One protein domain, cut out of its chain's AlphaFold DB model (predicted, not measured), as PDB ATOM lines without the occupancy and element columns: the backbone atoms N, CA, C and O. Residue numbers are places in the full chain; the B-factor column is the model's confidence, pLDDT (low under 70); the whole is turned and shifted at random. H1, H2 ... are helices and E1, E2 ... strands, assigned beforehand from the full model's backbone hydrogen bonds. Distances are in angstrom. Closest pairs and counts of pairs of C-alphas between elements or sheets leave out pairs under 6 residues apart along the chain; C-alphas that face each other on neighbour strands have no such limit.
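What this domain is: This is residues 199 to 211 and 235 to 413 of the 877 residues of an uncharacterized protein of Rubritalea profundi (UniProt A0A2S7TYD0). Two curled five-stranded sheets lie partly face to face and together make a flattened, nearly closed barrel, with E6 beside E8 at one seam and E1 beside E3 at the other. E2 and E7 continue the first sheet past E1, short helices and long loops cover the margins, and the longest axis runs between the cut end at Val 211 and the turn of the E9 and E10 hairpin. The printed part has 192 residues with four named helices and ten named strands, in the order E1 E2 H1 E3 E4 E5 H2 E6 E7 H3 E8 H4 E9 E10. The sheets, E7 E2 E1 E4 E8 and E3 E10 E9 E5 E6, are both mixed, and the class is mostly strand, with under half of the residues, 92, in named elements. The whole is compact, with a radius of gyration of the C-alphas of 16.7 A and spans of 57 by 42 by 36 A.

Where its parts are: E1, residues 199 to 208, begins at C-alpha 199 (11.646, 29.741, -45.953) and is 30.0 A long. After the cut come E2, residues 240 to 247, 21.7 A, then H1, residues 250 to 253, and E3, residues 258 to 260. E4 is residues 264 to 270, 19.4 A, and E5 is residues 281 to 288, 23.8 A, with H2, residues 289 to 294, directly after it. E6 is residues 311 to 316, 16.0 A, E7 is residues 328 to 330, and H3 is residues 342 to 345. E8, residues 347 to 355, is 26.0 A long and begins at C-alpha 347 (6.357, 36.475, -49.039). H4 is residues 367 to 370, E9 is residues 388 to 396, 26.0 A, and E10 is residues 402 to 412, 32.2 A, ending at C-alpha 412 (23.386, 35.701, -27.720).

How they stand to each other: In the first sheet, strongly twisted, E7 and E8 are the edge strands. E1 and E2 are antiparallel at 157 degrees, with N 203 and O 245 2.8 A apart. E1 and E4 are antiparallel at 149 degrees, with N 200 and O 268 at 2.9 A. The pairing of E1 is staggered: residues 199 to 201 pair with E4, residues 201 to 208 with E2. E4 and E8 are antiparallel at 162 degrees, with N 348 and O 269 at 2.8 A. E7 and E2 are parallel, with N 329 and O 240 at 2.8 A. In the second sheet, also strongly twisted, E9 and E10 form a hairpin, antiparallel at 162 degrees, with N 403 and O 395 at 2.8 A. E9 and E5 are antiparallel, with N 392 and O 285 at 2.8 A, and so are E5 and E6, with N 313 and O 284 at 2.8 A. E3 and E10 are parallel, with N 412 and O 259 at 2.8 A. Between the sheets, the closest C-alphas of E6 and E8, Gly 315 and Phe 350, are 4.8 A apart, and those of E1 and E3, Asn 204 and Thr 259, are 5.0 A apart. H1 and H3 only graze the first sheet. H2 is on the second, at a height over the sheet of 5.3 A, and only just over none of its strands, with 2 of its C-alphas falling on E5. H4 is on neither sheet. In H2 every O i to N i+4 pair is within hydrogen-bond range; H1, H3 and H4 are too short for such a pair.

The domain as a whole: The C-alphas farthest apart, those of Val 211 and Asn 399, are 57.8 A apart. Residues 212 to 234 are cut out, and C-alphas 211 and 235 are 15.2 A apart across the cut. The long links are H2 to E6, E6 to E7, E7 to H3, E8 to H4 and H4 to E9. The mean pLDDT of the printed part is 90.2, and residues 211, 332 and 334 are under 70.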
ATOM      1  N   VAL A 199      11.393  28.929 -47.152       96.31
ATOM      2  CA  VAL A 199      11.646  29.741 -45.953       96.31
ATOM      3  C   VAL A 199      12.963  30.492 -46.064       96.31
ATOM      4  O   VAL A 199      13.915  30.003 -46.655       96.31
ATOM      5  N   ALA A 200      13.033  31.676 -45.473       95.38
ATOM      6  CA  ALA A 200      14.265  32.444 -45.361       95.38
ATOM      7  C   ALA A 200      14.392  33.008 -43.948       95.38
ATOM      8  O   ALA A 200      13.393  33.263 -43.279       95.38
ATOM      9  N   ALA A 201      15.619  33.210 -43.491       95.38
ATOM     10  CA  ALA A 201      15.916  33.710 -42.159       95.38
ATOM     11  C   ALA A 201      16.630  35.059 -42.226       95.38
ATOM     12  O   ALA A 201      17.202  35.442 -43.244       95.38
ATOM     13  N   TYR A 202      16.640  35.764 -41.098       93.62
ATOM     14  CA  TYR A 202      17.461  36.951 -40.911       93.62
ATOM     15  C   TYR A 202      18.429  36.738 -39.753       93.62
ATOM     16  O   TYR A 202      18.023  36.690 -38.595       93.62
ATOM     17  N   ASN A 203      19.714  36.616 -40.066       93.56
ATOM     18  CA  ASN A 203      20.782  36.461 -39.091       93.56
ATOM     19  C   ASN A 203      21.166  37.820 -38.490       93.56
ATOM     20  O   ASN A 203      21.470  38.759 -39.231       93.56
ATOM     21  N   ASN A 204      21.204  37.937 -37.163       91.44
ATOM     22  CA  ASN A 204      21.673  39.160 -36.521       91.44
ATOM     23  C   ASN A 204      23.204  39.241 -36.591       91.44
ATOM     24  O   ASN A 204      23.916  38.329 -36.168       91.44
ATOM     25  N   SER A 205      23.708  40.386 -37.038       87.69
ATOM     26  CA  SER A 205      25.112  40.771 -36.917       87.69
ATOM     27  C   SER A 205      25.228  42.028 -36.059       87.69
ATOM     28  O   SER A 205      24.337  42.882 -36.076       87.69
ATOM     29  N   SER A 206      26.305  42.140 -35.277       88.19
ATOM     30  CA  SER A 206      26.563  43.333 -34.469       88.19
ATOM     31  C   SER A 206      27.976  43.861 -34.658       88.19
ATOM     32  O   SER A 206      28.926  43.089 -34.794       88.19
ATOM     33  N   LYS A 207      28.117  45.188 -34.625       88.75
ATOM     34  CA  LYS A 207      29.405  45.882 -34.698       88.75
ATOM     35  C   LYS A 207      29.500  46.910 -33.577       88.75
ATOM     36  O   LYS A 207      28.538  47.627 -33.328       88.75
ATOM     37  N   LEU A 208      30.648  47.001 -32.911       86.00
ATOM     38  CA  LEU A 208      30.902  48.053 -31.922       86.00
ATOM     39  C   LEU A 208      30.921  49.431 -32.589       86.00
ATOM     40  O   LEU A 208      31.549  49.614 -33.635       86.00
ATOM     41  N   LEU A 209      30.243  50.389 -31.963       84.06
ATOM     42  CA  LEU A 209      30.313  51.792 -32.338       84.06
ATOM     43  C   LEU A 209      31.522  52.445 -31.658       84.06
ATOM     44  O   LEU A 209      31.795  52.146 -30.490       84.06
ATOM     45  N   PRO A 210      32.244  53.342 -32.352       73.50
ATOM     46  CA  PRO A 210      33.223  54.186 -31.690       73.50
ATOM     47  C   PRO A 210      32.510  55.025 -30.627       73.50
ATOM     48  O   PRO A 210      31.446  55.590 -30.875       73.50
ATOM     49  N   VAL A 211      33.087  55.093 -29.428       64.62
ATOM     50  CA  VAL A 211      32.595  55.997 -28.388       64.62
ATOM     51  C   VAL A 211      32.892  57.413 -28.871       64.62
ATOM     52  O   VAL A 211      34.059  57.797 -28.935       64.62
ATOM     53  N   VAL A 235      18.992  57.886 -19.630       81.56
ATOM     54  CA  VAL A 235      19.433  57.772 -21.029       81.56
ATOM     55  C   VAL A 235      20.360  56.571 -21.184       81.56
ATOM     56  O   VAL A 235      21.216  56.311 -20.330       81.56
ATOM     57  N   VAL A 236      20.193  55.803 -22.263       85.19
ATOM     58  CA  VAL A 236      21.098  54.714 -22.657       85.19
ATOM     59  C   VAL A 236      21.580  54.978 -24.075       85.19
ATOM     60  O   VAL A 236      20.845  54.758 -25.033       85.19
ATOM     61  N   GLU A 237      22.830  55.415 -24.200       83.19
ATOM     62  CA  GLU A 237      23.446  55.643 -25.506       83.19
ATOM     63  C   GLU A 237      23.729  54.316 -26.230       83.19
ATOM     64  O   GLU A 237      24.191  53.353 -25.598       83.19
ATOM     65  N   PRO A 238      23.491  54.241 -27.549       87.81
ATOM     66  CA  PRO A 238      23.830  53.069 -28.333       87.81
ATOM     67  C   PRO A 238      25.352  52.902 -28.431       87.81
ATOM     68  O   PRO A 238      26.088  53.843 -28.713       87.81
ATOM     69  N   ARG A 239      25.836  51.675 -28.219       86.38
ATOM     70  CA  ARG A 239      27.267  51.320 -28.326       86.38
ATOM     71  C   ARG A 239      27.557  50.222 -29.334       86.38
ATOM     72  O   ARG A 239      28.715  49.885 -29.573       86.38
ATOM     73  N   ARG A 240      26.513  49.646 -29.920       89.31
ATOM     74  CA  ARG A 240      26.619  48.682 -31.010       89.31
ATOM     75  C   ARG A 240      25.622  49.029 -32.098       89.31
ATOM     76  O   ARG A 240      24.527  49.491 -31.810       89.31
ATOM     77  N   GLU A 241      25.983  48.759 -33.336       90.69
ATOM     78  CA  GLU A 241      25.029  48.634 -34.432       90.69
ATOM     79  C   GLU A 241      24.507  47.201 -34.467       90.69
ATOM     80  O   GLU A 241      25.291  46.259 -34.325       90.69
ATOM     81  N   LEU A 242      23.200  47.041 -34.674       91.06
ATOM     82  CA  LEU A 242      22.555  45.760 -34.953       91.06
ATOM     83  C   LEU A 242      22.029  45.769 -36.392       91.06
ATOM     84  O   LEU A 242      21.336  46.707 -36.792       91.06
ATOM     85  N   SER A 243      22.336  44.725 -37.159       90.19
ATOM     86  CA  SER A 243      21.816  44.528 -38.513       90.19
ATOM     87  C   SER A 243      21.208  43.140 -38.691       90.19
ATOM     88  O   SER A 243      21.670  42.162 -38.101       90.19
ATOM     89  N   TYR A 244      20.180  43.064 -39.535       90.50
ATOM     90  CA  TYR A 244      19.579  41.813 -39.987       90.50
ATOM     91  C   TYR A 244      20.099  41.470 -41.384       90.50
ATOM     92  O   TYR A 244      19.883  42.228 -42.334       90.50
ATOM     93  N   VAL A 245      20.784  40.330 -41.494       91.62
ATOM     94  CA  VAL A 245      21.360  39.805 -42.738       91.62
ATOM     95  C   VAL A 245      20.465  38.690 -43.277       91.62
ATOM     96  O   VAL A 245      20.237  37.701 -42.587       91.62
ATOM     97  N   TYR A 246      19.949  38.855 -44.489       92.44
ATOM     98  CA  TYR A 246      19.055  37.911 -45.155       92.44
ATOM     99  C   TYR A 246      19.808  36.635 -45.541       92.44
ATOM    100  O   TYR A 246      20.901  36.705 -46.100       92.44
ATOM    101  N   VAL A 247      19.207  35.484 -45.245       94.69
ATOM    102  CA  VAL A 247      19.716  34.146 -45.562       94.69
ATOM    103  C   VAL A 247      18.582  33.376 -46.231       94.69
ATOM    104  O   VAL A 247      17.535  33.154 -45.618       94.69
ATOM    105  N   ASP A 248      18.763  33.008 -47.494       93.38
ATOM    106  CA  ASP A 248      17.791  32.226 -48.254       93.38
ATOM    107  C   ASP A 248      17.819  30.741 -47.864       93.38
ATOM    108  O   ASP A 248      18.733  30.277 -47.184       93.38
ATOM    109  N   GLU A 249      16.794  29.987 -48.276       93.31
ATOM    110  CA  GLU A 249      16.623  28.584 -47.873       93.31
ATOM    111  C   GLU A 249      17.857  27.697 -48.123       93.31
ATOM    112  O   GLU A 249      18.227  26.951 -47.212       93.31
ATOM    113  N   PRO A 250      18.529  27.763 -49.294       92.38
ATOM    114  CA  PRO A 250      19.714  26.949 -49.556       92.38
ATOM    115  C   PRO A 250      20.873  27.251 -48.600       92.38
ATOM    116  O   PRO A 250      21.535  26.324 -48.138       92.38
ATOM    117  N   ALA A 251      21.094  28.523 -48.251       93.06
ATOM    118  CA  ALA A 251      22.182  28.925 -47.362       93.06
ATOM    119  C   ALA A 251      21.921  28.607 -45.877       93.06
ATOM    120  O   ALA A 251      22.847  28.692 -45.064       93.06
ATOM    121  N   LEU A 252      20.694  28.221 -45.492       93.00
ATOM    122  CA  LEU A 252      20.361  27.865 -44.104       93.00
ATOM    123  C   LEU A 252      21.122  26.634 -43.601       93.00
ATOM    124  O   LEU A 252      21.374  26.540 -42.403       93.00
ATOM    125  N   ALA A 253      21.487  25.703 -44.488       89.06
ATOM    126  CA  ALA A 253      22.215  24.491 -44.107       89.06
ATOM    127  C   ALA A 253      23.646  24.793 -43.624       89.06
ATOM    128  O   ALA A 253      24.132  24.144 -42.699       89.06
ATOM    129  N   ASP A 254      24.278  25.816 -44.204       91.00
ATOM    130  CA  ASP A 254      25.674  26.183 -43.939       91.00
ATOM    131  C   ASP A 254      25.810  27.375 -42.973       91.00
ATOM    132  O   ASP A 254      26.909  27.708 -42.521       91.00
ATOM    133  N   THR A 255      24.696  28.026 -42.621       92.62
ATOM    134  CA  THR A 255      24.688  29.239 -41.793       92.62
ATOM    135  C   THR A 255      24.168  28.967 -40.384       92.62
ATOM    136  O   THR A 255      22.985  28.717 -40.166       92.62
ATOM    137  N   SER A 256      25.026  29.136 -39.374       93.44
ATOM    138  CA  SER A 256      24.591  29.142 -37.970       93.44
ATOM    139  C   SER A 256      23.902  30.465 -37.623       93.44
ATOM    140  O   SER A 256      24.571  31.429 -37.242       93.44
ATOM    141  N   LEU A 257      22.571  30.500 -37.695       96.06
ATOM    142  CA  LEU A 257      21.778  31.685 -37.360       96.06
ATOM    143  C   LEU A 257      21.950  32.095 -35.890       96.06
ATOM    144  O   LEU A 257      21.865  31.280 -34.966       96.06
ATOM    145  N   LYS A 258      22.159  33.389 -35.674       94.81
ATOM    146  CA  LYS A 258      22.306  34.035 -34.373       94.81
ATOM    147  C   LYS A 258      21.275  35.144 -34.226       94.81
ATOM    148  O   LYS A 258      20.873  35.786 -35.192       94.81
ATOM    149  N   THR A 259      20.885  35.385 -32.987       93.81
ATOM    150  CA  THR A 259      20.028  36.500 -32.585       93.81
ATOM    151  C   THR A 259      20.471  37.010 -31.217       93.81
ATOM    152  O   THR A 259      21.329  36.401 -30.578       93.81
ATOM    153  N   VAL A 260      19.937  38.141 -30.765       92.88
ATOM    154  CA  VAL A 260      20.338  38.773 -29.501       92.88
ATOM    155  C   VAL A 260      19.116  39.023 -28.622       92.88
ATOM    156  O   VAL A 260      18.081  39.473 -29.113       92.88
ATOM    157  N   ILE A 261      19.229  38.771 -27.316       92.94
ATOM    158  CA  ILE A 261      18.145  39.050 -26.357       92.94
ATOM    159  C   ILE A 261      17.709  40.521 -26.448       92.94
ATOM    160  O   ILE A 261      18.544  41.432 -26.449       92.94
ATOM    161  N   GLY A 262      16.396  40.751 -26.482       90.75
ATOM    162  CA  GLY A 262      15.775  42.065 -26.641       90.75
ATOM    163  C   GLY A 262      15.575  42.494 -28.097       90.75
ATOM    164  O   GLY A 262      14.909  43.498 -28.331       90.75
ATOM    165  N   SER A 263      16.145  41.770 -29.068       92.88
ATOM    166  CA  SER A 263      15.840  41.940 -30.496       92.88
ATOM    167  C   SER A 263      14.747  40.969 -30.947       92.88
ATOM    168  O   SER A 263      14.283  40.146 -30.157       92.88
ATOM    169  N   SER A 264      14.331  41.056 -32.208       93.00
ATOM    170  CA  SER A 264      13.348  40.135 -32.775       93.00
ATOM    171  C   SER A 264      14.017  38.971 -33.501       93.00
ATOM    172  O   SER A 264      14.985  39.156 -34.233       93.00
ATOM    173  N   VAL A 265      13.455  37.768 -33.384       94.81
ATOM    174  CA  VAL A 265      13.688  36.707 -34.370       94.81
ATOM    175  C   VAL A 265      12.811  37.001 -35.576       94.81
ATOM    176  O   VAL A 265      11.594  37.134 -35.437       94.81
ATOM    177  N   ARG A 266      13.431  37.101 -36.755       93.06
ATOM    178  CA  ARG A 266      12.751  37.402 -38.016       93.06
ATOM    179  C   ARG A 266      13.025  36.322 -39.053       93.06
ATOM    180  O   ARG A 266      14.171  35.899 -39.229       93.06
ATOM    181  N   PHE A 267      11.976  35.931 -39.763       95.31
ATOM    182  CA  PHE A 267      12.028  34.989 -40.875       95.31
ATOM    183  C   PHE A 267      10.883  35.260 -41.853       95.31
ATOM    184  O   PHE A 267       9.855  35.830 -41.481       95.31
ATOM    185  N   ASP A 268      11.069  34.827 -43.091       95.69
ATOM    186  CA  ASP A 268      10.078  34.917 -44.151       95.69
ATOM    187  C   ASP A 268       9.631  33.516 -44.567       95.69
ATOM    188  O   ASP A 268      10.412  32.559 -44.573       95.69
ATOM    189  N   VAL A 269       8.370  33.408 -44.970       97.12
ATOM    190  CA  VAL A 269       7.815  32.219 -45.614       97.12
ATOM    191  C   VAL A 269       7.226  32.641 -46.954       97.12
ATOM    192  O   VAL A 269       6.355  33.507 -47.019       97.12
ATOM    193  N   VAL A 270       7.707  32.032 -48.033       96.12
ATOM    194  CA  VAL A 270       7.264  32.306 -49.402       96.12
ATOM    195  C   VAL A 270       6.262  31.233 -49.819       96.12
ATOM    196  O   VAL A 270       6.634  30.090 -50.089       96.12
ATOM    197  N   VAL A 271       4.981  31.607 -49.861       96.44
ATOM    198  CA  VAL A 271       3.841  30.755 -50.238       96.44
ATOM    199  C   VAL A 271       2.859  31.512 -51.144       96.44
ATOM    200  O   VAL A 271       1.805  31.959 -50.693       96.44
ATOM    201  N   PRO A 272       3.167  31.625 -52.454       95.56
ATOM    202  CA  PRO A 272       2.371  32.394 -53.417       95.56
ATOM    203  C   PRO A 272       0.879  32.060 -53.399       95.56
ATOM    204  O   PRO A 272       0.049  32.957 -53.357       95.56
ATOM    205  N   HIS A 273       0.530  30.775 -53.353       95.25
ATOM    206  CA  HIS A 273      -0.851  30.292 -53.437       95.25
ATOM    207  C   HIS A 273      -1.734  30.614 -52.221       95.25
ATOM    208  O   HIS A 273      -2.931  30.347 -52.261       95.25
ATOM    209  N   LEU A 274      -1.166  31.174 -51.148       95.81
ATOM    210  CA  LEU A 274      -1.918  31.664 -49.988       95.81
ATOM    211  C   LEU A 274      -1.966  33.199 -49.919       95.81
ATOM    212  O   LEU A 274      -2.661  33.749 -49.071       95.81
ATOM    213  N   ALA A 275      -1.242  33.898 -50.796       96.56
ATOM    214  CA  ALA A 275      -1.192  35.355 -50.855       96.56
ATOM    215  C   ALA A 275      -2.219  35.886 -51.859       96.56
ATOM    216  O   ALA A 275      -1.881  36.200 -53.006       96.56
ATOM    217  N   PHE A 276      -3.478  35.946 -51.426       95.81
ATOM    218  CA  PHE A 276      -4.594  36.404 -52.250       95.81
ATOM    219  C   PHE A 276      -4.686  37.924 -52.308       95.81
ATOM    220  O   PHE A 276      -4.847  38.471 -53.391       95.81
ATOM    221  N   ALA A 277      -4.545  38.595 -51.169       93.94
ATOM    222  CA  ALA A 277      -4.709  40.037 -50.990       93.94
ATOM    223  C   ALA A 277      -3.709  40.552 -49.947       93.94
ATOM    224  O   ALA A 277      -3.021  39.750 -49.316       93.94
ATOM    225  N   LYS A 278      -3.624  41.869 -49.726       92.38
ATOM    226  CA  LYS A 278      -2.708  42.432 -48.712       92.38
ATOM    227  C   LYS A 278      -3.044  41.960 -47.291       92.38
ATOM    228  O   LYS A 278      -2.121  41.815 -46.493       92.38
ATOM    229  N   SER A 279      -4.318  41.683 -47.010       92.88
ATOM    230  CA  SER A 279      -4.824  41.126 -45.750       92.88
ATOM    231  C   SER A 279      -4.538  39.637 -45.550       92.88
ATOM    232  O   SER A 279      -4.856  39.095 -44.496       92.88
ATOM    233  N   SER A 280      -3.972  38.940 -46.544       95.19
ATOM    234  CA  SER A 280      -3.681  37.515 -46.393       95.19
ATOM    235  C   SER A 280      -2.697  37.286 -45.247       95.19
ATOM    236  O   SER A 280      -1.687  37.982 -45.121       95.19
ATOM    237  N   GLU A 281      -2.970  36.248 -44.459       96.12
ATOM    238  CA  GLU A 281      -2.172  35.863 -43.299       96.12
ATOM    239  C   GLU A 281      -1.885  34.362 -43.292       96.12
ATOM    240  O   GLU A 281      -2.695  33.539 -43.724       96.12
ATOM    241  N   ILE A 282      -0.737  33.991 -42.729       96.38
ATOM    242  CA  ILE A 282      -0.373  32.597 -42.458       96.38
ATOM    243  C   ILE A 282       0.151  32.441 -41.029       96.38
ATOM    244  O   ILE A 282       0.441  33.417 -40.340       96.38
ATOM    245  N   ARG A 283       0.273  31.196 -40.561       95.69
ATOM    246  CA  ARG A 283       0.646  30.883 -39.175       95.69
ATOM    247  C   ARG A 283       1.968  30.132 -39.115       95.69
ATOM    248  O   ARG A 283       2.165  29.177 -39.861       95.69
ATOM    249  N   ALA A 284       2.830  30.528 -38.189       97.00
ATOM    250  CA  ALA A 284       4.054  29.815 -37.830       97.00
ATOM    251  C   ALA A 284       4.191  29.771 -36.306       97.00
ATOM    252  O   ALA A 284       3.430  30.416 -35.585       97.00
ATOM    253  N   TYR A 285       5.143  28.993 -35.807       97.06
ATOM    254  CA  TYR A 285       5.286  28.732 -34.382       97.06
ATOM    255  C   TYR A 285       6.734  28.857 -33.944       97.06
ATOM    256  O   TYR A 285       7.647  28.522 -34.698       97.06
ATOM    257  N   VAL A 286       6.938  29.310 -32.710       97.06
ATOM    258  CA  VAL A 286       8.267  29.429 -32.105       97.06
ATOM    259  C   VAL A 286       8.276  28.877 -30.689       97.06
ATOM    260  O   VAL A 286       7.304  29.028 -29.953       97.06
ATOM    261  N   GLN A 287       9.373  28.229 -30.311       95.88
ATOM    262  CA  GLN A 287       9.578  27.652 -28.981       95.88
ATOM    263  C   GLN A 287      11.068  27.614 -28.634       95.88
ATOM    264  O   GLN A 287      11.916  27.631 -29.525       95.88
ATOM    265  N   THR A 288      11.405  27.512 -27.351       95.06
ATOM    266  CA  THR A 288      12.800  27.373 -26.914       95.06
ATOM    267  C   THR A 288      13.199  25.909 -26.756       95.06
ATOM    268  O   THR A 288      12.398  25.040 -26.409       95.06
ATOM    269  N   ASP A 289      14.474  25.622 -26.990       92.62
ATOM    270  CA  ASP A 289      15.062  24.301 -26.780       92.62
ATOM    271  C   ASP A 289      14.991  23.864 -25.311       92.62
ATOM    272  O   ASP A 289      14.733  22.695 -25.023       92.62
ATOM    273  N   ALA A 290      15.130  24.816 -24.383       91.00
ATOM    274  CA  ALA A 290      14.931  24.590 -22.956       91.00
ATOM    275  C   ALA A 290      13.522  24.046 -22.661       91.00
ATOM    276  O   ALA A 290      13.384  23.037 -21.965       91.00
ATOM    277  N   ALA A 291      12.482  24.645 -23.253       92.00
ATOM    278  CA  ALA A 291      11.108  24.177 -23.097       92.00
ATOM    279  C   ALA A 291      10.880  22.801 -23.744       92.00
ATOM    280  O   ALA A 291      10.252  21.931 -23.138       92.00
ATOM    281  N   ARG A 292      11.450  22.551 -24.934       92.44
ATOM    282  CA  ARG A 292      11.392  21.230 -25.593       92.44
ATOM    283  C   ARG A 292      12.011  20.130 -24.731       92.44
ATOM    284  O   ARG A 292      11.425  19.054 -24.600       92.44
ATOM    285  N   LYS A 293      13.175  20.401 -24.132       91.06
ATOM    286  CA  LYS A 293      13.869  19.484 -23.214       91.06
ATOM    287  C   LYS A 293      13.049  19.228 -21.953       91.06
ATOM    288  O   LYS A 293      12.882  18.071 -21.575       91.06
ATOM    289  N   ALA A 294      12.490  20.276 -21.346       89.94
ATOM    290  CA  ALA A 294      11.622  20.153 -20.174       89.94
ATOM    291  C   ALA A 294      10.367  19.308 -20.466       89.94
ATOM    292  O   ALA A 294       9.991  18.455 -19.664       89.94
ATOM    293  N   ALA A 295       9.776  19.473 -21.651       90.88
ATOM    294  CA  ALA A 295       8.636  18.692 -22.131       90.88
ATOM    295  C   ALA A 295       9.007  17.288 -22.657       90.88
ATOM    296  O   ALA A 295       8.133  16.566 -23.134       90.88
ATOM    297  N   LYS A 296      10.286  16.882 -22.578       91.38
ATOM    298  CA  LYS A 296      10.804  15.581 -23.042       91.38
ATOM    299  C   LYS A 296      10.473  15.274 -24.512       91.38
ATOM    300  O   LYS A 296      10.252  14.120 -24.876       91.38
ATOM    301  N   VAL A 297      10.451  16.296 -25.371       88.88
ATOM    302  CA  VAL A 297      10.190  16.117 -26.807       88.88
ATOM    303  C   VAL A 297      11.388  15.424 -27.474       88.88
ATOM    304  O   VAL A 297      12.509  15.923 -27.353       88.88
ATOM    305  N   PRO A 298      11.190  14.320 -28.221       85.19
ATOM    306  CA  PRO A 298      12.273  13.655 -28.944       85.19
ATOM    307  C   PRO A 298      12.929  14.574 -29.979       85.19
ATOM    308  O   PRO A 298      12.239  15.304 -30.694       85.19
ATOM    309  N   ALA A 299      14.252  14.474 -30.133       77.75
ATOM    310  CA  ALA A 299      14.996  15.234 -31.143       77.75
ATOM    311  C   ALA A 299      14.558  14.912 -32.587       77.75
ATOM    312  O   ALA A 299      14.666  15.763 -33.464       77.75
ATOM    313  N   SER A 300      14.016  13.711 -32.829       79.06
ATOM    314  CA  SER A 300      13.489  13.278 -34.131       79.06
ATOM    315  C   SER A 300      12.154  13.925 -34.516       79.06
ATOM    316  O   SER A 300      11.767  13.882 -35.683       79.06
ATOM    317  N   LYS A 301      11.425  14.524 -33.564       85.31
ATOM    318  CA  LYS A 301      10.172  15.230 -33.851       85.31
ATOM    319  C   LYS A 301      10.496  16.627 -34.384       85.31
ATOM    320  O   LYS A 301      11.101  17.430 -33.673       85.31
ATOM    321  N   ALA A 302      10.061  16.918 -35.613       83.75
ATOM    322  CA  ALA A 302      10.361  18.177 -36.303       83.75
ATOM    323  C   ALA A 302       9.892  19.413 -35.510       83.75
ATOM    324  O   ALA A 302      10.684  20.313 -35.237       83.75
ATOM    325  N   PHE A 303       8.626  19.431 -35.079       93.81
ATOM    326  CA  PHE A 303       8.074  20.482 -34.225       93.81
ATOM    327  C   PHE A 303       6.905  19.947 -33.382       93.81
ATOM    328  O   PHE A 303       6.239  18.981 -33.764       93.81
ATOM    329  N   ASP A 304       6.650  20.561 -32.227       92.94
ATOM    330  CA  ASP A 304       5.545  20.197 -31.338       92.94
ATOM    331  C   ASP A 304       4.900  21.452 -30.751       92.94
ATOM    332  O   ASP A 304       5.477  22.112 -29.896       92.94
ATOM    333  N   VAL A 305       3.690  21.775 -31.206       93.56
ATOM    334  CA  VAL A 305       2.968  22.979 -30.765       93.56
ATOM    335  C   VAL A 305       2.457  22.891 -29.324       93.56
ATOM    336  O   VAL A 305       2.027  23.898 -28.767       93.56
ATOM    337  N   SER A 306       2.474  21.706 -28.705       92.00
ATOM    338  CA  SER A 306       1.989  21.511 -27.333       92.00
ATOM    339  C   SER A 306       3.012  21.890 -26.257       92.00
ATOM    340  O   SER A 306       2.646  21.999 -25.087       92.00
ATOM    341  N   VAL A 307       4.269  22.137 -26.637       94.06
ATOM    342  CA  VAL A 307       5.350  22.468 -25.701       94.06
ATOM    343  C   VAL A 307       5.032  23.765 -24.944       94.06
ATOM    344  O   VAL A 307       4.686  24.771 -25.578       94.06
ATOM    345  N   PRO A 308       5.149  23.783 -23.603       93.44
ATOM    346  CA  PRO A 308       4.963  24.992 -22.804       93.44
ATOM    347  C   PRO A 308       5.819  26.166 -23.295       93.44
ATOM    348  O   PRO A 308       6.967  25.986 -23.686       93.44
ATOM    349  N   GLY A 309       5.251  27.369 -23.329       92.25
ATOM    350  CA  GLY A 309       5.911  28.563 -23.858       92.25
ATOM    351  C   GLY A 309       5.919  28.693 -25.385       92.25
ATOM    352  O   GLY A 309       6.406  29.704 -25.884       92.25
ATOM    353  N   THR A 310       5.363  27.734 -26.141       95.94
ATOM    354  CA  THR A 310       5.243  27.871 -27.605       95.94
ATOM    355  C   THR A 310       4.311  29.020 -27.962       95.94
ATOM    356  O   THR A 310       3.178  29.073 -27.477       95.94
ATOM    357  N   LEU A 311       4.757  29.903 -28.852       95.62
ATOM    358  CA  LEU A 311       3.958  31.008 -29.372       95.62
ATOM    359  C   LEU A 311       3.493  30.710 -30.796       95.62
ATOM    360  O   LEU A 311       4.256  30.203 -31.621       95.62
ATOM    361  N   LYS A 312       2.239  31.062 -31.082       94.94
ATOM    362  CA  LYS A 312       1.694  31.140 -32.437       94.94
ATOM    363  C   LYS A 312       1.934  32.548 -32.969       94.94
ATOM    364  O   LYS A 312       1.526  33.520 -32.344       94.94
ATOM    365  N   LEU A 313       2.564  32.633 -34.130       94.19
ATOM    366  CA  LEU A 313       2.829  33.876 -34.836       94.19
ATOM    367  C   LEU A 313       1.914  33.995 -36.051       94.19
ATOM    368  O   LEU A 313       1.608  32.995 -36.711       94.19
ATOM    369  N   THR A 314       1.543  35.230 -36.365       93.62
ATOM    370  CA  THR A 314       0.827  35.596 -37.587       93.62
ATOM    371  C   THR A 314       1.808  36.275 -38.533       93.62
ATOM    372  O   THR A 314       2.459  37.249 -38.162       93.62
ATOM    373  N   GLY A 315       1.948  35.728 -39.736       94.44
ATOM    374  CA  GLY A 315       2.773  36.291 -40.798       94.44
ATOM    375  C   GLY A 315       1.901  37.090 -41.745       94.44
ATOM    376  O   GLY A 315       0.856  36.594 -42.166       94.44
ATOM    377  N   SER A 316       2.342  38.296 -42.093       93.69
ATOM    378  CA  SER A 316       1.603  39.225 -42.953       93.69
ATOM    379  C   SER A 316       2.423  39.627 -44.180       93.69
ATOM    380  O   SER A 316       3.649  39.463 -44.223       93.69
ATOM    381  N   LEU A 317       1.747  40.179 -45.187       91.81
ATOM    382  CA  LEU A 317       2.375  40.725 -46.396       91.81
ATOM    383  C   LEU A 317       2.763  42.209 -46.256       91.81
ATOM    384  O   LEU A 317       3.468  42.739 -47.113       91.81
ATOM    385  N   ALA A 318       2.337  42.879 -45.178       81.19
ATOM    386  CA  ALA A 318       2.646  44.285 -44.897       81.19
ATOM    387  C   ALA A 318       4.067  44.500 -44.333       81.19
ATOM    388  O   ALA A 318       4.522  45.637 -44.212       81.19
ATOM    389  N   GLY A 319       4.783  43.413 -44.024       72.69
ATOM    390  CA  GLY A 319       6.055  43.440 -43.306       72.69
ATOM    391  C   GLY A 319       5.855  43.330 -41.794       72.69
ATOM    392  O   GLY A 319       4.735  43.386 -41.293       72.69
ATOM    393  N   ALA A 320       6.954  43.145 -41.062       72.31
ATOM    394  CA  ALA A 320       6.920  43.000 -39.613       72.31
ATOM    395  C   ALA A 320       7.769  44.073 -38.930       72.31
ATOM    396  O   ALA A 320       8.881  44.383 -39.374       72.31
ATOM    397  N   GLU A 321       7.249  44.619 -37.832       74.69
ATOM    398  CA  GLU A 321       7.973  45.588 -37.022       74.69
ATOM    399  C   GLU A 321       9.213  44.933 -36.395       74.69
ATOM    400  O   GLU A 321       9.208  43.770 -35.968       74.69
ATOM    401  N   THR A 322      10.315  45.677 -36.397       74.75
ATOM    402  CA  THR A 322      11.601  45.214 -35.879       74.75
ATOM    403  C   THR A 322      11.919  45.968 -34.601       74.75
ATOM    404  O   THR A 322      12.053  47.190 -34.626       74.75
ATOM    405  N   ILE A 323      12.101  45.240 -33.499       85.56
ATOM    406  CA  ILE A 323      12.503  45.844 -32.231       85.56
ATOM    407  C   ILE A 323      14.028  45.933 -32.180       85.56
ATOM    408  O   ILE A 323      14.739  44.934 -32.337       85.56
ATOM    409  N   ILE A 324      14.527  47.149 -31.960       87.75
ATOM    410  CA  ILE A 324      15.938  47.402 -31.678       87.75
ATOM    411  C   ILE A 324      16.104  47.503 -30.158       87.75
ATOM    412  O   ILE A 324      15.537  48.410 -29.545       87.75
ATOM    413  N   PRO A 325      16.853  46.585 -29.523       90.06
ATOM    414  CA  PRO A 325      17.031  46.615 -28.082       90.06
ATOM    415  C   PRO A 325      17.780  47.869 -27.631       90.06
ATOM    416  O   PRO A 325      18.666  48.380 -28.315       90.06
ATOM    417  N   THR A 326      17.498  48.314 -26.408       89.38
ATOM    418  CA  THR A 326      18.258  49.390 -25.763       89.38
ATOM    419  C   THR A 326      19.753  49.054 -25.736       89.38
ATOM    420  O   THR A 326      20.118  47.913 -25.421       89.38
ATOM    421  N   GLY A 327      20.599  50.041 -26.050       88.25
ATOM    422  CA  GLY A 327      22.051  49.884 -26.212       88.25
ATOM    423  C   GLY A 327      22.509  49.672 -27.663       88.25
ATOM    424  O   GLY A 327      23.717  49.692 -27.918       88.25
ATOM    425  N   TYR A 328      21.575  49.530 -28.613       90.94
ATOM    426  CA  TYR A 328      21.872  49.340 -30.033       90.94
ATOM    427  C   TYR A 328      21.323  50.474 -30.898       90.94
ATOM    428  O   TYR A 328      20.252  51.013 -30.628       90.94
ATOM    429  N   ALA A 329      22.042  50.793 -31.969       90.00
ATOM    430  CA  ALA A 329      21.547  51.569 -33.096       90.00
ATOM    431  C   ALA A 329      21.135  50.622 -34.233       90.00
ATOM    432  O   ALA A 329      21.790  49.603 -34.474       90.00
ATOM    433  N   ALA A 330      20.059  50.958 -34.943       83.88
ATOM    434  CA  ALA A 330      19.671  50.241 -36.153       83.88
ATOM    435  C   ALA A 330      20.611  50.607 -37.312       83.88
ATOM    436  O   ALA A 330      20.881  51.786 -37.545       83.88
ATOM    437  N   ARG A 331      21.065  49.608 -38.071       81.31
ATOM    438  CA  ARG A 331      21.733  49.798 -39.367       81.31
ATOM    439  C   ARG A 331      20.794  49.408 -40.514       81.31
ATOM    440  O   ARG A 331      19.799  48.724 -40.292       81.31
ATOM    441  N   SER A 332      21.119  49.812 -41.746       64.81
ATOM    442  CA  SER A 332      20.442  49.319 -42.948       64.81
ATOM    443  C   SER A 332      20.415  47.783 -42.976       64.81
ATOM    444  O   SER A 332      21.453  47.117 -42.981       64.81
ATOM    445  N   ASN A 333      19.205  47.230 -42.972       71.88
ATOM    446  CA  ASN A 333      18.969  45.797 -43.096       71.88
ATOM    447  C   ASN A 333      19.148  45.373 -44.554       71.88
ATOM    448  O   ASN A 333      18.811  46.128 -45.467       71.88
ATOM    449  N   THR A 334      19.641  44.159 -44.794       69.94
ATOM    450  CA  THR A 334      19.633  43.607 -46.152       69.94
ATOM    451  C   THR A 334      18.220  43.140 -46.484       69.94
ATOM    452  O   THR A 334      17.640  42.333 -45.751       69.94
ATOM    453  N   SER A 335      17.667  43.642 -47.582       75.19
ATOM    454  CA  SER A 335      16.401  43.154 -48.125       75.19
ATOM    455  C   SER A 335      16.611  41.858 -48.914       75.19
ATOM    456  O   SER A 335      17.720  41.612 -49.392       75.19
ATOM    457  N   PRO A 336      15.556  41.043 -49.092       80.19
ATOM    458  CA  PRO A 336      15.583  39.940 -50.047       80.19
ATOM    459  C   PRO A 336      16.012  40.442 -51.441       80.19
ATOM    460  O   PRO A 336      15.628  41.557 -51.808       80.19
ATOM    461  N   PRO A 337      16.776  39.659 -52.225       82.56
ATOM    462  CA  PRO A 337      17.367  40.086 -53.498       82.56
ATOM    463  C   PRO A 337      16.331  40.106 -54.636       82.56
ATOM    464  O   PRO A 337      16.406  39.346 -55.596       82.56
ATOM    465  N   THR A 338      15.299  40.933 -54.501       83.38
ATOM    466  CA  THR A 338      14.157  40.970 -55.415       83.38
ATOM    467  C   THR A 338      13.453  42.320 -55.361       83.38
ATOM    468  O   THR A 338      13.279  42.899 -54.289       83.38
ATOM    469  N   ASN A 339      13.016  42.789 -56.531       84.88
ATOM    470  CA  ASN A 339      12.287  44.049 -56.692       84.88
ATOM    471  C   ASN A 339      10.761  43.868 -56.625       84.88
ATOM    472  O   ASN A 339      10.039  44.860 -56.586       84.88
ATOM    473  N   ALA A 340      10.264  42.625 -56.620       89.31
ATOM    474  CA  ALA A 340       8.832  42.354 -56.527       89.31
ATOM    475  C   ALA A 340       8.306  42.646 -55.113       89.31
ATOM    476  O   ALA A 340       9.004  42.456 -54.112       89.31
ATOM    477  N   THR A 341       7.050  43.056 -55.015       91.81
ATOM    478  CA  THR A 341       6.381  43.304 -53.732       91.81
ATOM    479  C   THR A 341       6.146  41.996 -52.953       91.81
ATOM    480  O   THR A 341       6.107  40.912 -53.549       91.81
ATOM    481  N   PRO A 342       5.950  42.047 -51.618       93.81
ATOM    482  CA  PRO A 342       5.611  40.857 -50.833       93.81
ATOM    483  C   PRO A 342       4.375  40.111 -51.353       93.81
ATOM    484  O   PRO A 342       4.395  38.884 -51.410       93.81
ATOM    485  N   LEU A 343       3.333  40.831 -51.792       94.31
ATOM    486  CA  LEU A 343       2.111  40.241 -52.352       94.31
ATOM    487  C   LEU A 343       2.378  39.498 -53.669       94.31
ATOM    488  O   LEU A 343       1.907  38.375 -53.847       94.31
ATOM    489  N   GLU A 344       3.177  40.071 -54.572       93.00
ATOM    490  CA  GLU A 344       3.546  39.413 -55.835       93.00
ATOM    491  C   GLU A 344       4.328  38.121 -55.596       93.00
ATOM    492  O   GLU A 344       4.072  37.115 -56.253       93.00
ATOM    493  N   GLN A 345       5.221  38.110 -54.608       93.06
ATOM    494  CA  GLN A 345       5.994  36.921 -54.239       93.06
ATOM    495  C   GLN A 345       5.207  35.921 -53.388       93.06
ATOM    496  O   GLN A 345       5.585  34.759 -53.310       93.06
ATOM    497  N   GLY A 346       4.163  36.377 -52.695       95.31
ATOM    498  CA  GLY A 346       3.572  35.674 -51.559       95.31
ATOM    499  C   GLY A 346       4.550  35.467 -50.408       95.31
ATOM    500  O   GLY A 346       4.600  34.386 -49.829       95.31
ATOM    501  N   ARG A 347       5.360  36.486 -50.111       95.44
ATOM    502  CA  ARG A 347       6.357  36.475 -49.039       95.44
ATOM    503  C   ARG A 347       5.765  37.059 -47.763       95.44
ATOM    504  O   ARG A 347       5.679  38.275 -47.611       95.44
ATOM    505  N   PHE A 348       5.402  36.185 -46.839       96.88
ATOM    506  CA  PHE A 348       4.890  36.552 -45.527       96.88
ATOM    507  C   PHE A 348       6.050  36.735 -44.557       96.88
ATOM    508  O   PHE A 348       6.912  35.864 -44.446       96.88
ATOM    509  N   THR A 349       6.072  37.867 -43.862       94.69
ATOM    510  CA  THR A 349       7.121  38.203 -42.892       94.69
ATOM    511  C   THR A 349       6.639  37.899 -41.479       94.69
ATOM    512  O   THR A 349       5.522  38.263 -41.112       94.69
ATOM    513  N   PHE A 350       7.501  37.286 -40.670       95.25
ATOM    514  CA  PHE A 350       7.273  37.040 -39.249       95.25
ATOM    515  C   PHE A 350       8.328  37.746 -38.399       95.25
ATOM    516  O   PHE A 350       9.503  37.805 -38.765       95.25
ATOM    517  N   SER A 351       7.912  38.240 -37.234       93.88
ATOM    518  CA  SER A 351       8.782  38.834 -36.217       93.88
ATOM    519  C   SER A 351       8.261  38.447 -34.841       93.88
ATOM    520  O   SER A 351       7.057  38.506 -34.594       93.88
ATOM    521  N   VAL A 352       9.156  38.038 -33.947       94.88
ATOM    522  CA  VAL A 352       8.832  37.797 -32.539       94.88
ATOM    523  C   VAL A 352       9.930  38.385 -31.660       94.88
ATOM    524  O   VAL A 352      11.095  38.023 -31.835       94.88
ATOM    525  N   PRO A 353       9.607  39.292 -30.728       95.25
ATOM    526  CA  PRO A 353      10.609  39.855 -29.841       95.25
ATOM    527  C   PRO A 353      11.058  38.827 -28.804       95.25
ATOM    528  O   PRO A 353      10.263  38.040 -28.289       95.25
ATOM    529  N   LEU A 354      12.350  38.843 -28.503       95.12
ATOM    530  CA  LEU A 354      12.962  38.015 -27.477       95.12
ATOM    531  C   LEU A 354      13.001  38.776 -26.159       95.12
ATOM    532  O   LEU A 354      13.672  39.804 -26.057       95.12
ATOM    533  N   ILE A 355      12.319  38.256 -25.149       93.94
ATOM    534  CA  ILE A 355      12.226  38.875 -23.827       93.94
ATOM    535  C   ILE A 355      12.902  37.998 -22.779       93.94
ATOM    536  O   ILE A 355      13.008  36.783 -22.942       93.94
ATOM    537  N   LEU A 356      13.368  38.628 -21.707       92.25
ATOM    538  CA  LEU A 356      13.783  37.909 -20.510       92.25
ATOM    539  C   LEU A 356      12.544  37.444 -19.745       92.25
ATOM    540  O   LEU A 356      11.499  38.096 -19.786       92.25
ATOM    541  N   GLY A 357      12.664  36.309 -19.070       88.62
ATOM    542  CA  GLY A 357      11.587  35.741 -18.277       88.62
ATOM    543  C   GLY A 357      11.668  34.228 -18.179       88.62
ATOM    544  O   GLY A 357      12.431  33.562 -18.886       88.62
ATOM    545  N   ASP A 358      10.835  33.681 -17.306       86.06
ATOM    546  CA  ASP A 358      10.695  32.241 -17.180       86.06
ATOM    547  C   ASP A 358       9.818  31.649 -18.292       86.06
ATOM    548  O   ASP A 358       8.852  32.280 -18.739       86.06
ATOM    549  N   PRO A 359      10.116  30.413 -18.742       80.94
ATOM    550  CA  PRO A 359       9.272  29.712 -19.694       80.94
ATOM    551  C   PRO A 359       7.850  29.557 -19.134       80.94
ATOM    552  O   PRO A 359       7.675  28.985 -18.055       80.94
ATOM    553  N   PRO A 360       6.815  30.014 -19.857       87.50
ATOM    554  CA  PRO A 360       5.444  29.844 -19.406       87.50
ATOM    555  C   PRO A 360       5.067  28.369 -19.241       87.50
ATOM    556  O   PRO A 360       5.417  27.530 -20.069       87.50
ATOM    557  N   ALA A 361       4.257  28.059 -18.226       88.25
ATOM    558  CA  ALA A 361       3.832  26.688 -17.923       88.25
ATOM    559  C   ALA A 361       2.853  26.073 -18.950       88.25
ATOM    560  O   ALA A 361       2.541  24.886 -18.877       88.25
ATOM    561  N   ARG A 362       2.360  26.859 -19.916       90.12
ATOM    562  CA  ARG A 362       1.410  26.427 -20.955       90.12
ATOM    563  C   ARG A 362       1.859  26.847 -22.349       90.12
ATOM    564  O   ARG A 362       2.599  27.815 -22.494       90.12
ATOM    565  N   SER A 363       1.364  26.154 -23.372       92.81
ATOM    566  CA  SER A 363       1.507  26.566 -24.772       92.81
ATOM    567  C   SER A 363       0.452  27.610 -25.153       92.81
ATOM    568  O   SER A 363      -0.735  27.434 -24.866       92.81
ATOM    569  N   PHE A 364       0.873  28.655 -25.866       92.38
ATOM    570  CA  PHE A 364       0.004  29.675 -26.464       92.38
ATOM    571  C   PHE A 364      -0.300  29.394 -27.943       92.38
ATOM    572  O   PHE A 364      -0.844  30.235 -28.653       92.38
ATOM    573  N   ALA A 365       0.030  28.193 -28.417       90.50
ATOM    574  CA  ALA A 365      -0.213  27.733 -29.779       90.50
ATOM    575  C   ALA A 365      -1.419  26.778 -29.901       90.50
ATOM    576  O   ALA A 365      -1.550  26.061 -30.892       90.50
ATOM    577  N   THR A 366      -2.298  26.750 -28.895       85.75
ATOM    578  CA  THR A 366      -3.457  25.844 -28.816       85.75
ATOM    579  C   THR A 366      -4.779  26.579 -29.042       85.75
ATOM    580  O   THR A 366      -4.861  27.787 -28.839       85.75
ATOM    581  N   LYS A 367      -5.852  25.850 -29.389       82.56
ATOM    582  CA  LYS A 367      -7.208  26.427 -29.513       82.56
ATOM    583  C   LYS A 367      -7.679  27.131 -28.233       82.56
ATOM    584  O   LYS A 367      -8.368  28.137 -28.311       82.56
ATOM    585  N   ALA A 368      -7.284  26.628 -27.062       79.44
ATOM    586  CA  ALA A 368      -7.611  27.256 -25.783       79.44
ATOM    587  C   ALA A 368      -6.966  28.645 -25.633       79.44
ATOM    588  O   ALA A 368      -7.572  29.539 -25.053       79.44
ATOM    589  N   ALA A 369      -5.766  28.839 -26.189       79.94
ATOM    590  CA  ALA A 369      -5.089  30.133 -26.188       79.94
ATOM    591  C   ALA A 369      -5.728  31.140 -27.163       79.94
ATOM    592  O   ALA A 369      -5.662  32.337 -26.919       79.94
ATOM    593  N   GLU A 370      -6.382  30.677 -28.235       78.25
ATOM    594  CA  GLU A 370      -7.079  31.551 -29.197       78.25
ATOM    595  C   GLU A 370      -8.328  32.225 -28.601       78.25
ATOM    596  O   GLU A 370      -8.732  33.277 -29.081       78.25
ATOM    597  N   ALA A 371      -8.920  31.648 -27.550       80.44
ATOM    598  CA  ALA A 371     -10.073  32.218 -26.846       80.44
ATOM    599  C   ALA A 371      -9.688  33.270 -25.786       80.44
ATOM    600  O   ALA A 371     -10.555  33.798 -25.090       80.44
ATOM    601  N   MET A 372      -8.393  33.539 -25.610       81.56
ATOM    602  CA  MET A 372      -7.888  34.473 -24.608       81.56
ATOM    603  C   MET A 372      -7.921  35.920 -25.104       81.56
ATOM    604  O   MET A 372      -7.805  36.184 -26.299       81.56
ATOM    605  N   SER A 373      -8.013  36.878 -24.174       81.06
ATOM    606  CA  SER A 373      -7.817  38.291 -24.503       81.06
ATOM    607  C   SER A 373      -6.379  38.547 -24.962       81.06
ATOM    608  O   SER A 373      -5.437  37.921 -24.472       81.06
ATOM    609  N   ALA A 374      -6.190  39.524 -25.854       76.19
ATOM    610  CA  ALA A 374      -4.862  39.905 -26.343       76.19
ATOM    611  C   ALA A 374      -3.894  40.289 -25.204       76.19
ATOM    612  O   ALA A 374      -2.710  39.981 -25.274       76.19
ATOM    613  N   SER A 375      -4.409  40.877 -24.117       77.44
ATOM    614  CA  SER A 375      -3.640  41.230 -22.914       77.44
ATOM    615  C   SER A 375      -3.073  40.034 -22.142       77.44
ATOM    616  O   SER A 375      -2.163  40.208 -21.339       77.44
ATOM    617  N   ALA A 376      -3.607  38.829 -22.354       80.44
ATOM    618  CA  ALA A 376      -3.173  37.615 -21.669       80.44
ATOM    619  C   ALA A 376      -2.139  36.802 -22.475       80.44
ATOM    620  O   ALA A 376      -1.677  35.753 -22.005       80.44
ATOM    621  N   LEU A 377      -1.792  37.261 -23.686       83.75
ATOM    622  CA  LEU A 377      -0.745  36.681 -24.520       83.75
ATOM    623  C   LEU A 377       0.622  37.283 -24.156       83.75
ATOM    624  O   LEU A 377       0.710  38.480 -23.885       83.75
ATOM    625  N   PRO A 378       1.706  36.487 -24.157       88.69
ATOM    626  CA  PRO A 378       3.044  37.015 -23.936       88.69
ATOM    627  C   PRO A 378       3.424  38.024 -25.020       88.69
ATOM    628  O   PRO A 378       3.255  37.759 -26.209       88.69
ATOM    629  N   ASN A 379       4.031  39.136 -24.611       88.06
ATOM    630  CA  ASN A 379       4.517  40.172 -25.529       88.06
ATOM    631  C   ASN A 379       5.743  39.738 -26.351       88.06
ATOM    632  O   ASN A 379       6.203  40.497 -27.197       88.06
ATOM    633  N   GLY A 380       6.301  38.552 -26.092       92.88
ATOM    634  CA  GLY A 380       7.481  38.018 -26.759       92.88
ATOM    635  C   GLY A 380       7.820  36.607 -26.297       92.88
ATOM    636  O   GLY A 380       7.206  36.071 -25.371       92.88
ATOM    637  N   LEU A 381       8.811  35.998 -26.946       95.56
ATOM    638  CA  LEU A 381       9.331  34.689 -26.567       95.56
ATOM    639  C   LEU A 381      10.307  34.849 -25.399       95.56
ATOM    640  O   LEU A 381      11.342  35.501 -25.548       95.56
ATOM    641  N   ALA A 382       9.979  34.241 -24.257       94.38
ATOM    642  CA  ALA A 382      10.863  34.187 -23.097       94.38
ATOM    643  C   ALA A 382      12.101  33.335 -23.413       94.38
ATOM    644  O   ALA A 382      11.972  32.163 -23.777       94.38
ATOM    645  N   VAL A 383      13.288  33.930 -23.301       94.25
ATOM    646  CA  VAL A 383      14.578  33.297 -23.604       94.25
ATOM    647  C   VAL A 383      15.639  33.663 -22.573       94.25
ATOM    648  O   VAL A 383      15.585  34.714 -21.937       94.25
ATOM    649  N   ARG A 384      16.667  32.821 -22.482       90.88
ATOM    650  CA  ARG A 384      17.904  33.072 -21.740       90.88
ATOM    651  C   ARG A 384      19.103  33.109 -22.683       90.88
ATOM    652  O   ARG A 384      19.055  32.629 -23.818       90.88
ATOM    653  N   ALA A 385      20.211  33.690 -22.227       88.12
ATOM    654  CA  ALA A 385      21.438  33.684 -23.017       88.12
ATOM    655  C   ALA A 385      21.940  32.250 -23.221       88.12
ATOM    656  O   ALA A 385      22.034  31.472 -22.276       88.12
ATOM    657  N   GLY A 386      22.282  31.920 -24.465       88.75
ATOM    658  CA  GLY A 386      22.691  30.576 -24.863       88.75
ATOM    659  C   GLY A 386      21.543  29.660 -25.287       88.75
ATOM    660  O   GLY A 386      21.831  28.583 -25.813       88.75
ATOM    661  N   ASP A 387      20.279  30.071 -25.129       92.06
ATOM    662  CA  ASP A 387      19.140  29.296 -25.619       92.06
ATOM    663  C   ASP A 387      19.178  29.122 -27.142       92.06
ATOM    664  O   ASP A 387      19.754  29.918 -27.890       92.06
ATOM    665  N   ILE A 388      18.510  28.068 -27.607       95.12
ATOM    666  CA  ILE A 388      18.232  27.847 -29.024       95.12
ATOM    667  C   ILE A 388      16.732  28.051 -29.237       95.12
ATOM    668  O   ILE A 388      15.911  27.387 -28.605       95.12
ATOM    669  N   VAL A 389      16.370  28.965 -30.131       96.81
ATOM    670  CA  VAL A 389      14.985  29.183 -30.558       96.81
ATOM    671  C   VAL A 389      14.714  28.315 -31.774       96.81
ATOM    672  O   VAL A 389      15.431  28.405 -32.766       96.81
ATOM    673  N   HIS A 390      13.670  27.498 -31.706       96.00
ATOM    674  CA  HIS A 390      13.167  26.684 -32.808       96.00
ATOM    675  C   HIS A 390      11.967  27.383 -33.437       96.00
ATOM    676  O   HIS A 390      11.001  27.694 -32.741       96.00
ATOM    677  N   VAL A 391      12.005  27.575 -34.749       97.31
ATOM    678  CA  VAL A 391      10.887  28.074 -35.555       97.31
ATOM    679  C   VAL A 391      10.338  26.918 -36.385       97.31
ATOM    680  O   VAL A 391      11.111  26.136 -36.942       97.31
ATOM    681  N   GLY A 392       9.016  26.813 -36.480       96.56
ATOM    682  CA  GLY A 392       8.322  25.809 -37.274       96.56
ATOM    683  C   GLY A 392       7.178  26.416 -38.078       96.56
ATOM    684  O   GLY A 392       6.248  26.988 -37.511       96.56
ATOM    685  N   TYR A 393       7.218  26.242 -39.395       97.44
ATOM    686  CA  TYR A 393       6.108  26.544 -40.291       97.44
ATOM    687  C   TYR A 393       5.463  25.233 -40.770       97.44
ATOM    688  O   TYR A 393       6.114  24.474 -41.500       97.44
ATOM    689  N   PRO A 394       4.218  24.932 -40.357       96.12
ATOM    690  CA  PRO A 394       3.490  23.790 -40.876       96.12
ATOM    691  C   PRO A 394       2.841  24.138 -42.211       96.12
ATOM    692  O   PRO A 394       2.211  25.185 -42.362       96.12
ATOM    693  N   PHE A 395       2.925  23.218 -43.162       95.69
ATOM    694  CA  PHE A 395       2.256  23.336 -44.449       95.69
ATOM    695  C   PHE A 395       1.679  22.000 -44.883       95.69
ATOM    696  O   PHE A 395       2.105  20.947 -44.412       95.69
ATOM    697  N   LYS A 396       0.707  22.041 -45.789       94.50
ATOM    698  CA  LYS A 396       0.196  20.837 -46.434       94.50
ATOM    699  C   LYS A 396       0.923  20.616 -47.756       94.50
ATOM    700  O   LYS A 396       1.115  21.564 -48.521       94.50
ATOM    701  N   ASP A 397       1.374  19.392 -47.998       92.94
ATOM    702  CA  ASP A 397       1.923  19.003 -49.293       92.94
ATOM    703  C   ASP A 397       0.815  18.816 -50.347       92.94
ATOM    704  O   ASP A 397      -0.374  18.972 -50.057       92.94
ATOM    705  N   ALA A 398       1.197  18.500 -51.586       88.81
ATOM    706  CA  ALA A 398       0.250  18.293 -52.685       88.81
ATOM    707  C   ALA A 398      -0.759  17.148 -52.438       88.81
ATOM    708  O   ALA A 398      -1.776  17.087 -53.122       88.81
ATOM    709  N   ASN A 399      -0.503  16.269 -51.459       91.31
ATOM    710  CA  ASN A 399      -1.386  15.172 -51.054       91.31
ATOM    711  C   ASN A 399      -2.161  15.492 -49.757       91.31
ATOM    712  O   ASN A 399      -2.636  14.580 -49.083       91.31
ATOM    713  N   ASP A 400      -2.249  16.771 -49.376       89.81
ATOM    714  CA  ASP A 400      -2.893  17.274 -48.151       89.81
ATOM    715  C   ASP A 400      -2.243  16.790 -46.835       89.81
ATOM    716  O   ASP A 400      -2.802  16.962 -45.748       89.81
ATOM    717  N   LYS A 401      -1.029  16.222 -46.884       93.94
ATOM    718  CA  LYS A 401      -0.314  15.755 -45.689       93.94
ATOM    719  C   LYS A 401       0.486  16.892 -45.056       93.94
ATOM    720  O   LYS A 401       1.173  17.652 -45.734       93.94
ATOM    721  N   VAL A 402       0.419  16.998 -43.728       93.50
ATOM    722  CA  VAL A 402       1.134  18.036 -42.969       93.50
ATOM    723  C   VAL A 402       2.634  17.744 -42.925       93.50
ATOM    724  O   VAL A 402       3.062  16.682 -42.471       93.50
ATOM    725  N   GLN A 403       3.420  18.726 -43.345       95.50
ATOM    726  CA  GLN A 403       4.877  18.772 -43.324       95.50
ATOM    727  C   GLN A 403       5.344  20.021 -42.566       95.50
ATOM    728  O   GLN A 403       4.571  20.957 -42.353       95.50
ATOM    729  N   TRP A 404       6.614  20.047 -42.164       95.31
ATOM    730  CA  TRP A 404       7.199  21.160 -41.413       95.31
ATOM    731  C   TRP A 404       8.457  21.689 -42.095       95.31
ATOM    732  O   TRP A 404       9.343  20.917 -42.457       95.31
ATOM    733  N   LYS A 405       8.559  23.015 -42.207       95.50
ATOM    734  CA  LYS A 405       9.830  23.718 -42.419       95.50
ATOM    735  C   LYS A 405      10.311  24.243 -41.073       95.50
ATOM    736  O   LYS A 405       9.533  24.871 -40.355       95.50
ATOM    737  N   THR A 406      11.566  23.980 -40.721       94.62
ATOM    738  CA  THR A 406      12.126  24.357 -39.416       94.62
ATOM    739  C   THR A 406      13.450  25.086 -39.556       94.62
ATOM    740  O   THR A 406      14.242  24.760 -40.433       94.62
ATOM    741  N   MET A 407      13.711  26.022 -38.649       95.12
ATOM    742  CA  MET A 407      14.984  26.738 -38.531       95.12
ATOM    743  C   MET A 407      15.299  26.994 -37.056       95.12
ATOM    744  O   MET A 407      14.395  27.020 -36.216       95.12
ATOM    745  N   THR A 408      16.576  27.183 -36.735       95.69
ATOM    746  CA  THR A 408      17.032  27.370 -35.353       95.69
ATOM    747  C   THR A 408      17.943  28.577 -35.218       95.69
ATOM    748  O   THR A 408      18.863  28.723 -36.015       95.69
ATOM    749  N   TYR A 409      17.740  29.386 -34.178       97.06
ATOM    750  CA  TYR A 409      18.562  30.559 -33.867       97.06
ATOM    751  C   TYR A 409      19.258  30.379 -32.524       97.06
ATOM    752  O   TYR A 409      18.607  30.063 -31.529       97.06
ATOM    753  N   LYS A 410      20.565  30.644 -32.468       95.94
ATOM    754  CA  LYS A 410      21.306  30.718 -31.205       95.94
ATOM    755  C   LYS A 410      21.160  32.109 -30.588       95.94
ATOM    756  O   LYS A 410      21.508  33.108 -31.220       95.94
ATOM    757  N   VAL A 411      20.674  32.171 -29.353       94.19
ATOM    758  CA  VAL A 411      20.444  33.419 -28.616       94.19
ATOM    759  C   VAL A 411      21.733  33.864 -27.925       94.19
ATOM    760  O   VAL A 411      22.248  33.197 -27.030       94.19
ATOM    761  N   GLY A 412      22.260  35.012 -28.342       91.25
ATOM    762  CA  GLY A 412      23.386  35.701 -27.720       91.25
ATOM    763  C   GLY A 412      22.953  36.901 -26.875       91.25
ATOM    764  O   GLY A 412      21.788  37.297 -26.851       91.25
ATOM    765  N   SER A 413      23.908  37.516 -26.189       90.44
ATOM    766  CA  SER A 413      23.699  38.748 -25.428       90.44
ATOM    767  C   SER A 413      24.962  39.598 -25.457       90.44
ATOM    768  O   SER A 413      26.055  39.049 -25.564       90.44
TER     769      SER A 413